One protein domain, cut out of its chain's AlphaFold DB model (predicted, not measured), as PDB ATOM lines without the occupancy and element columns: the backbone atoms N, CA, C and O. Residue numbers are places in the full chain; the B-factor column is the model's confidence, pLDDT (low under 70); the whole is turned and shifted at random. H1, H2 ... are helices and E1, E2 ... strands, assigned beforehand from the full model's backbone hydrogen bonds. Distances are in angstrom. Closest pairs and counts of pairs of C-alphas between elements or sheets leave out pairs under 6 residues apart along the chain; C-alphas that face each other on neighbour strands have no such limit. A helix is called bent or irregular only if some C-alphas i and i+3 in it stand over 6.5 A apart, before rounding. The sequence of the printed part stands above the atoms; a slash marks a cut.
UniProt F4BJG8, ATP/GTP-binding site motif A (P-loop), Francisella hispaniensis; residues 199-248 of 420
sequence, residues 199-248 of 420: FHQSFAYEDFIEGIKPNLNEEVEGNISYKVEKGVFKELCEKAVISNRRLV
ATOM      1  N   PHE A 199      65.922   1.351  43.083       89.69
ATOM      2  CA  PHE A 199      65.932   1.760  44.486       89.69
ATOM      3  C   PHE A 199      66.555   3.148  44.637       89.69
ATOM      4  O   PHE A 199      67.651   3.418  44.147       89.69
ATOM      5  N   HIS A 200      65.839   4.019  45.335       90.38
ATOM      6  CA  HIS A 200      66.290   5.334  45.777       90.38
ATOM      7  C   HIS A 200      66.292   5.373  47.312       90.38
ATOM      8  O   HIS A 200      65.750   4.480  47.954       90.38
ATOM      9  N   GLN A 201      66.922   6.380  47.924       89.31
ATOM     10  CA  GLN A 201      67.138   6.400  49.382       89.31
ATOM     11  C   GLN A 201      65.845   6.403  50.215       89.31
ATOM     12  O   GLN A 201      65.873   5.959  51.356       89.31
ATOM     13  N   SER A 202      64.730   6.879  49.656       91.62
ATOM     14  CA  SER A 202      63.408   6.840  50.293       91.62
ATOM     15  C   SER A 202      62.535   5.655  49.860       91.62
ATOM     16  O   SER A 202      61.380   5.613  50.261       91.62
ATOM     17  N   PHE A 203      63.045   4.727  49.040       90.19
ATOM     18  CA  PHE A 203      62.280   3.559  48.594       90.19
ATOM     19  C   PHE A 203      62.137   2.577  49.756       90.19
ATOM     20  O   PHE A 203      63.144   2.074  50.267       90.19
ATOM     21  N   ALA A 204      60.903   2.330  50.182       89.31
ATOM     22  CA  ALA A 204      60.627   1.649  51.439       89.31
ATOM     23  C   ALA A 204      60.007   0.257  51.243       89.31
ATOM     24  O   ALA A 204      59.751  -0.205  50.127       89.31
ATOM     25  N   TYR A 205      59.781  -0.439  52.359       87.81
ATOM     26  CA  TYR A 205      59.122  -1.746  52.359       87.81
ATOM     27  C   TYR A 205      57.716  -1.650  51.760       87.81
ATOM     28  O   TYR A 205      57.297  -2.530  51.010       87.81
ATOM     29  N   GLU A 206      57.028  -0.554  52.055       88.88
ATOM     30  CA  GLU A 206      55.673  -0.244  51.627       88.88
ATOM     31  C   GLU A 206      55.554  -0.147  50.100       88.88
ATOM     32  O   GLU A 206      54.528  -0.532  49.539       88.88
ATOM     33  N   ASP A 207      56.618   0.294  49.422       86.94
ATOM     34  CA  ASP A 207      56.683   0.381  47.959       86.94
ATOM     35  C   ASP A 207      57.039  -0.968  47.308       86.94
ATOM     36  O   ASP A 207      56.631  -1.265  46.180       86.94
ATOM     37  N   PHE A 208      57.820  -1.802  48.004       90.06
ATOM     38  CA  PHE A 208      58.323  -3.065  47.464       90.06
ATOM     39  C   PHE A 208      57.391  -4.250  47.726       90.06
ATOM     40  O   PHE A 208      57.139  -5.034  46.812       90.06
ATOM     41  N   ILE A 209      56.875  -4.385  48.950       88.62
ATOM     42  CA  ILE A 209      56.094  -5.541  49.407       88.62
ATOM     43  C   ILE A 209      54.612  -5.197  49.548       88.62
ATOM     44  O   ILE A 209      53.808  -5.724  48.783       88.62
ATOM     45  N   GLU A 210      54.238  -4.351  50.506       88.69
ATOM     46  CA  GLU A 210      52.871  -3.842  50.689       88.69
ATOM     47  C   GLU A 210      52.833  -2.711  51.718       88.69
ATOM     48  O   GLU A 210      53.594  -2.725  52.687       88.69
ATOM     49  N   GLY A 211      51.924  -1.757  51.529       84.50
ATOM     50  CA  GLY A 211      51.786  -0.586  52.388       84.50
ATOM     51  C   GLY A 211      50.336  -0.161  52.576       84.50
ATOM     52  O   GLY A 211      49.481  -0.395  51.723       84.50
ATOM     53  N   ILE A 212      50.052   0.486  53.704       84.12
ATOM     54  CA  ILE A 212      48.740   1.075  53.976       84.12
ATOM     55  C   ILE A 212      48.675   2.436  53.286       84.12
ATOM     56  O   ILE A 212      49.469   3.326  53.591       84.12
ATOM     57  N   LYS A 213      47.717   2.616  52.376       82.94
ATOM     58  CA  LYS A 213      47.478   3.888  51.688       82.94
ATOM     59  C   LYS A 213      46.049   4.376  51.912       82.94
ATOM     60  O   LYS A 213      45.136   3.554  52.032       82.94
ATOM     61  N   PRO A 214      45.828   5.698  51.985       80.19
ATOM     62  CA  PRO A 214      44.483   6.245  52.078       80.19
ATOM     63  C   PRO A 214      43.685   5.887  50.818       80.19
ATOM     64  O   PRO A 214      44.188   5.968  49.694       80.19
ATOM     65  N   ASN A 215      42.441   5.468  51.006       77.25
ATOM     66  CA  ASN A 215      41.512   5.212  49.922       77.25
ATOM     67  C   ASN A 215      40.856   6.537  49.516       77.25
ATOM     68  O   ASN A 215      40.089   7.120  50.273       77.25
ATOM     69  N   LEU A 216      41.174   7.021  48.316       69.94
ATOM     70  CA  LEU A 216      40.687   8.310  47.814       69.94
ATOM     71  C   LEU A 216      39.276   8.231  47.199       69.94
ATOM     72  O   LEU A 216      38.736   9.256  46.805       69.94
ATOM     73  N   ASN A 217      38.692   7.030  47.099       63.84
ATOM     74  CA  ASN A 217      37.427   6.788  46.393       63.84
ATOM     75  C   ASN A 217      36.211   6.634  47.326       63.84
ATOM     76  O   ASN A 217      35.095   6.468  46.843       63.84
ATOM     77  N   GLU A 218      36.414   6.673  48.643       56.91
ATOM     78  CA  GLU A 218      35.356   6.581  49.652       56.91
ATOM     79  C   GLU A 218      35.370   7.846  50.513       56.91
ATOM     80  O   GLU A 218      35.953   7.879  51.594       56.91
ATOM     81  N   GLU A 219      34.721   8.911  50.039       54.38
ATOM     82  CA  GLU A 219      34.326  10.007  50.925       54.38
ATOM     83  C   GLU A 219      33.140   9.536  51.774       54.38
ATOM     84  O   GLU A 219      31.976   9.746  51.441       54.38
ATOM     85  N   VAL A 220      33.432   8.854  52.879       56.25
ATOM     86  CA  VAL A 220      32.471   8.733  53.977       56.25
ATOM     87  C   VAL A 220      32.646   9.988  54.824       56.25
ATOM     88  O   VAL A 220      33.746  10.222  55.322       56.25
ATOM     89  N   GLU A 221      31.592  10.806  54.940       49.50
ATOM     90  CA  GLU A 221      31.524  12.049  55.732       49.50
ATOM     91  C   GLU A 221      32.561  12.109  56.877       49.50
ATOM     92  O   GLU A 221      32.373  11.536  57.950       49.50
ATOM     93  N   GLY A 222      33.680  12.801  56.637       58.62
ATOM     94  CA  GLY A 222      34.677  13.148  57.655       58.62
ATOM     95  C   GLY A 222      35.710  12.086  58.061       58.62
ATOM     96  O   GLY A 222      36.564  12.418  58.882       58.62
ATOM     97  N   ASN A 223      35.704  10.865  57.508       59.69
ATOM     98  CA  ASN A 223      36.659   9.809  57.885       59.69
ATOM     99  C   ASN A 223      37.509   9.316  56.703       59.69
ATOM    100  O   ASN A 223      36.990   8.857  55.691       59.69
ATOM    101  N   ILE A 224      38.837   9.349  56.865       69.31
ATOM    102  CA  ILE A 224      39.801   8.768  55.917       69.31
ATOM    103  C   ILE A 224      39.761   7.241  56.067       69.31
ATOM    104  O   ILE A 224      40.085   6.729  57.142       69.31
ATOM    105  N   SER A 225      39.397   6.507  55.010       74.44
ATOM    106  CA  SER A 225      39.536   5.046  54.985       74.44
ATOM    107  C   SER A 225      40.918   4.637  54.456       74.44
ATOM    108  O   SER A 225      41.546   5.339  53.662       74.44
ATOM    109  N   TYR A 226      41.436   3.511  54.946       78.94
ATOM    110  CA  TYR A 226      42.765   2.997  54.612       78.94
ATOM    111  C   TYR A 226      42.638   1.645  53.918       78.94
ATOM    112  O   TYR A 226      41.889   0.781  54.373       78.94
ATOM    113  N   LYS A 227      43.404   1.438  52.847       80.81
ATOM    114  CA  LYS A 227      43.511   0.152  52.151       80.81
ATOM    115  C   LYS A 227      44.956  -0.322  52.122       80.81
ATOM    116  O   LYS A 227      45.886   0.478  52.056       80.81
ATOM    117  N   VAL A 228      45.140  -1.635  52.149       85.50
ATOM    118  CA  VAL A 228      46.448  -2.245  51.905       85.50
ATOM    119  C   VAL A 228      46.660  -2.301  50.396       85.50
ATOM    120  O   VAL A 228      45.874  -2.917  49.677       85.50
ATOM    121  N   GLU A 229      47.708  -1.644  49.910       84.81
ATOM    122  CA  GLU A 229      48.158  -1.737  48.526       84.81
ATOM    123  C   GLU A 229      49.394  -2.628  48.427       84.81
ATOM    124  O   GLU A 229      50.292  -2.572  49.268       84.81
ATOM    125  N   LYS A 230      49.442  -3.453  47.382       87.88
ATOM    126  CA  LYS A 230      50.572  -4.340  47.108       87.88
ATOM    127  C   LYS A 230      51.712  -3.529  46.496       87.88
ATOM    128  O   LYS A 230      51.487  -2.645  45.676       87.88
ATOM    129  N   GLY A 231      52.934  -3.838  46.907       88.69
ATOM    130  CA  GLY A 231      54.148  -3.302  46.309       88.69
ATOM    131  C   GLY A 231      54.570  -4.095  45.071       88.69
ATOM    132  O   GLY A 231      54.084  -5.203  44.814       88.69
ATOM    133  N   VAL A 232      55.521  -3.541  44.317       92.25
ATOM    134  CA  VAL A 232      55.917  -4.057  42.993       92.25
ATOM    135  C   VAL A 232      56.374  -5.522  43.010       92.25
ATOM    136  O   VAL A 232      56.083  -6.280  42.084       92.25
ATOM    137  N   PHE A 233      57.059  -5.964  44.068       91.31
ATOM    138  CA  PHE A 233      57.535  -7.342  44.173       91.31
ATOM    139  C   PHE A 233      56.400  -8.318  44.469       91.31
ATOM    140  O   PHE A 233      56.348  -9.395  43.873       91.31
ATOM    141  N   LYS A 234      55.475  -7.942  45.363       87.19
ATOM    142  CA  LYS A 234      54.316  -8.775  45.703       87.19
ATOM    143  C   LYS A 234      53.401  -8.946  44.495       87.19
ATOM    144  O   LYS A 234      53.018 -10.073  44.188       87.19
ATOM    145  N   GLU A 235      53.136  -7.869  43.759       88.00
ATOM    146  CA  GLU A 235      52.384  -7.937  42.502       88.00
ATOM    147  C   GLU A 235      53.052  -8.858  41.472       88.00
ATOM    148  O   GLU A 235      52.380  -9.679  40.846       88.00
ATOM    149  N   LEU A 236      54.377  -8.764  41.301       89.50
ATOM    150  CA  LEU A 236      55.103  -9.621  40.361       89.50
ATOM    151  C   LEU A 236      55.065 -11.098  40.778       89.50
ATOM    152  O   LEU A 236      54.894 -11.967  39.924       89.50
ATOM    153  N   CYS A 237      55.179 -11.398  42.076       86.00
ATOM    154  CA  CYS A 237      55.061 -12.763  42.590       86.00
ATOM    155  C   CYS A 237      53.676 -13.356  42.307       86.00
ATOM    156  O   CYS A 237      53.575 -14.495  41.854       86.00
ATOM    157  N   GLU A 238      52.609 -12.584  42.518       80.88
ATOM    158  CA  GLU A 238      51.245 -13.023  42.214       80.88
ATOM    159  C   GLU A 238      51.051 -13.283  40.714       80.88
ATOM    160  O   GLU A 238      50.551 -14.344  40.334       80.88
ATOM    161  N   LYS A 239      51.540 -12.384  39.847       79.25
ATOM    162  CA  LYS A 239      51.550 -12.592  38.385       79.25
ATOM    163  C   LYS A 239      52.327 -13.856  37.993       79.25
ATOM    164  O   LYS A 239      51.882 -14.617  37.130       79.25
ATOM    165  N   ALA A 240      53.467 -14.117  38.634       77.00
ATOM    166  CA  ALA A 240      54.279 -15.303  38.374       77.00
ATOM    167  C   ALA A 240      53.538 -16.597  38.750       77.00
ATOM    168  O   ALA A 240      53.524 -17.542  37.962       77.00
ATOM    169  N   VAL A 241      52.853 -16.625  39.899       73.75
ATOM    170  CA  VAL A 241      52.021 -17.767  40.314       73.75
ATOM    171  C   VAL A 241      50.901 -18.032  39.304       73.75
ATOM    172  O   VAL A 241      50.709 -19.180  38.902       73.75
ATOM    173  N   ILE A 242      50.208 -16.986  38.845       62.72
ATOM    174  CA  ILE A 242      49.135 -17.102  37.843       62.72
ATOM    175  C   ILE A 242      49.684 -17.639  36.511       62.72
ATOM    176  O   ILE A 242      49.119 -18.557  35.923       62.72
ATOM    177  N   SER A 243      50.814 -17.109  36.034       56.91
ATOM    178  CA  SER A 243      51.406 -17.535  34.755       56.91
ATOM    179  C   SER A 243      51.952 -18.968  34.772       56.91
ATOM    180  O   SER A 243      51.823 -19.672  33.771       56.91
ATOM    181  N   ASN A 244      52.505 -19.430  35.897       51.47
ATOM    182  CA  ASN A 244      52.961 -20.813  36.039       51.47
ATOM    183  C   ASN A 244      51.779 -21.801  35.982       51.47
ATOM    184  O   ASN A 244      51.889 -22.858  35.365       51.47
ATOM    185  N   ARG A 245      50.612 -21.430  36.532       46.59
ATOM    186  CA  ARG A 245      49.386 -22.241  36.420       46.59
ATOM    187  C   ARG A 245      48.897 -22.378  34.973       46.59
ATOM    188  O   ARG A 245      48.617 -23.497  34.558       46.59
ATOM    189  N   ARG A 246      48.961 -21.313  34.162       41.12
ATOM    190  CA  ARG A 246      48.616 -21.363  32.720       41.12
ATOM    191  C   ARG A 246      49.466 -22.328  31.889       41.12
ATOM    192  O   ARG A 246      48.987 -22.869  30.896       41.12
ATOM    193  N   LEU A 247      50.732 -22.542  32.254       41.56
ATOM    194  CA  LEU A 247      51.593 -23.530  31.586       41.56
ATOM    195  C   LEU A 247      51.231 -24.960  32.003       41.56
ATOM    196  O   LEU A 247      51.197 -25.859  31.163       41.56
ATOM    197  N   VAL A 248      50.888 -25.152  33.278       40.66
ATOM    198  CA  VAL A 248      50.367 -26.422  33.794       40.66
ATOM    199  C   VAL A 248      49.028 -26.771  33.114       40.66
ATOM    200  O   VAL A 248      48.853 -27.907  32.676       40.66
TER     201      VAL A 248
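Overview. This is residues 199 to 248 of the 420 residues of the protein "ATP/GTP-binding site motif A (P-loop)" of Francisella hispaniensis (UniProt F4BJG8). A two-stranded hairpin, E1 and E2, and a long helix, H2, make a bent, open shape: the loop of the hairpin makes one end, H2 makes the other, and the short helix H1 packs at the corner by the first residues of H2. Residues 239 to 248 of H2 stick out free. The 50 residues printed hold two named helices and two named strands, in the order H1, E1, E2, H2; the sheet, E1 - E2, is antiparallel, and the class is mixed, helices and strands. The whole is extended, with a radius of gyration of the C-alphas of 15.2 A, and flat, spanning 49 by 30 by 10 A.

Along the chain. H1, residues 205 to 208, begins at C-alpha 205 at (59.122, -1.746, 52.359). E1, residues 210 to 214, is 13.2 A long from first to last C-alpha, and E2, residues 226 to 230, is 13.1 A long. H2, residues 232 to 248, is 24.8 A long and ends at C-alpha 248 at (50.367, -26.422, 33.794).

Arrangement. E1 and E2 form a hairpin, antiparallel at 147 degrees between their directions. N 211 and O 229 are 2.9 A apart and N 227 and O 213 are 2.9 A apart, both within hydrogen-bond range. H1 touches H2, which meets it with residues 232 to 234 alone; the closest C-alphas, those of Phe 208 and Val 232, are 5.2 A apart. The closest C-alphas of E1 and H2, those of Glu 210 and Lys 234, are 7.2 A apart. In H2 every O i to N i+4 pair is within hydrogen-bond range; H1 is too short for such a pair.

Size, cuts and confidence. The two C-alphas farthest apart, those of Gly 222 and Val 248, are 48.8 A apart. The printed part has no cut. The link from E1 to E2, 11 residues, is long; the links from H1 to E1 and from E2 to H2 are tight. The mean pLDDT of the printed part is 75.7, and residues 216 to 224 and 242 to 248 are under 70.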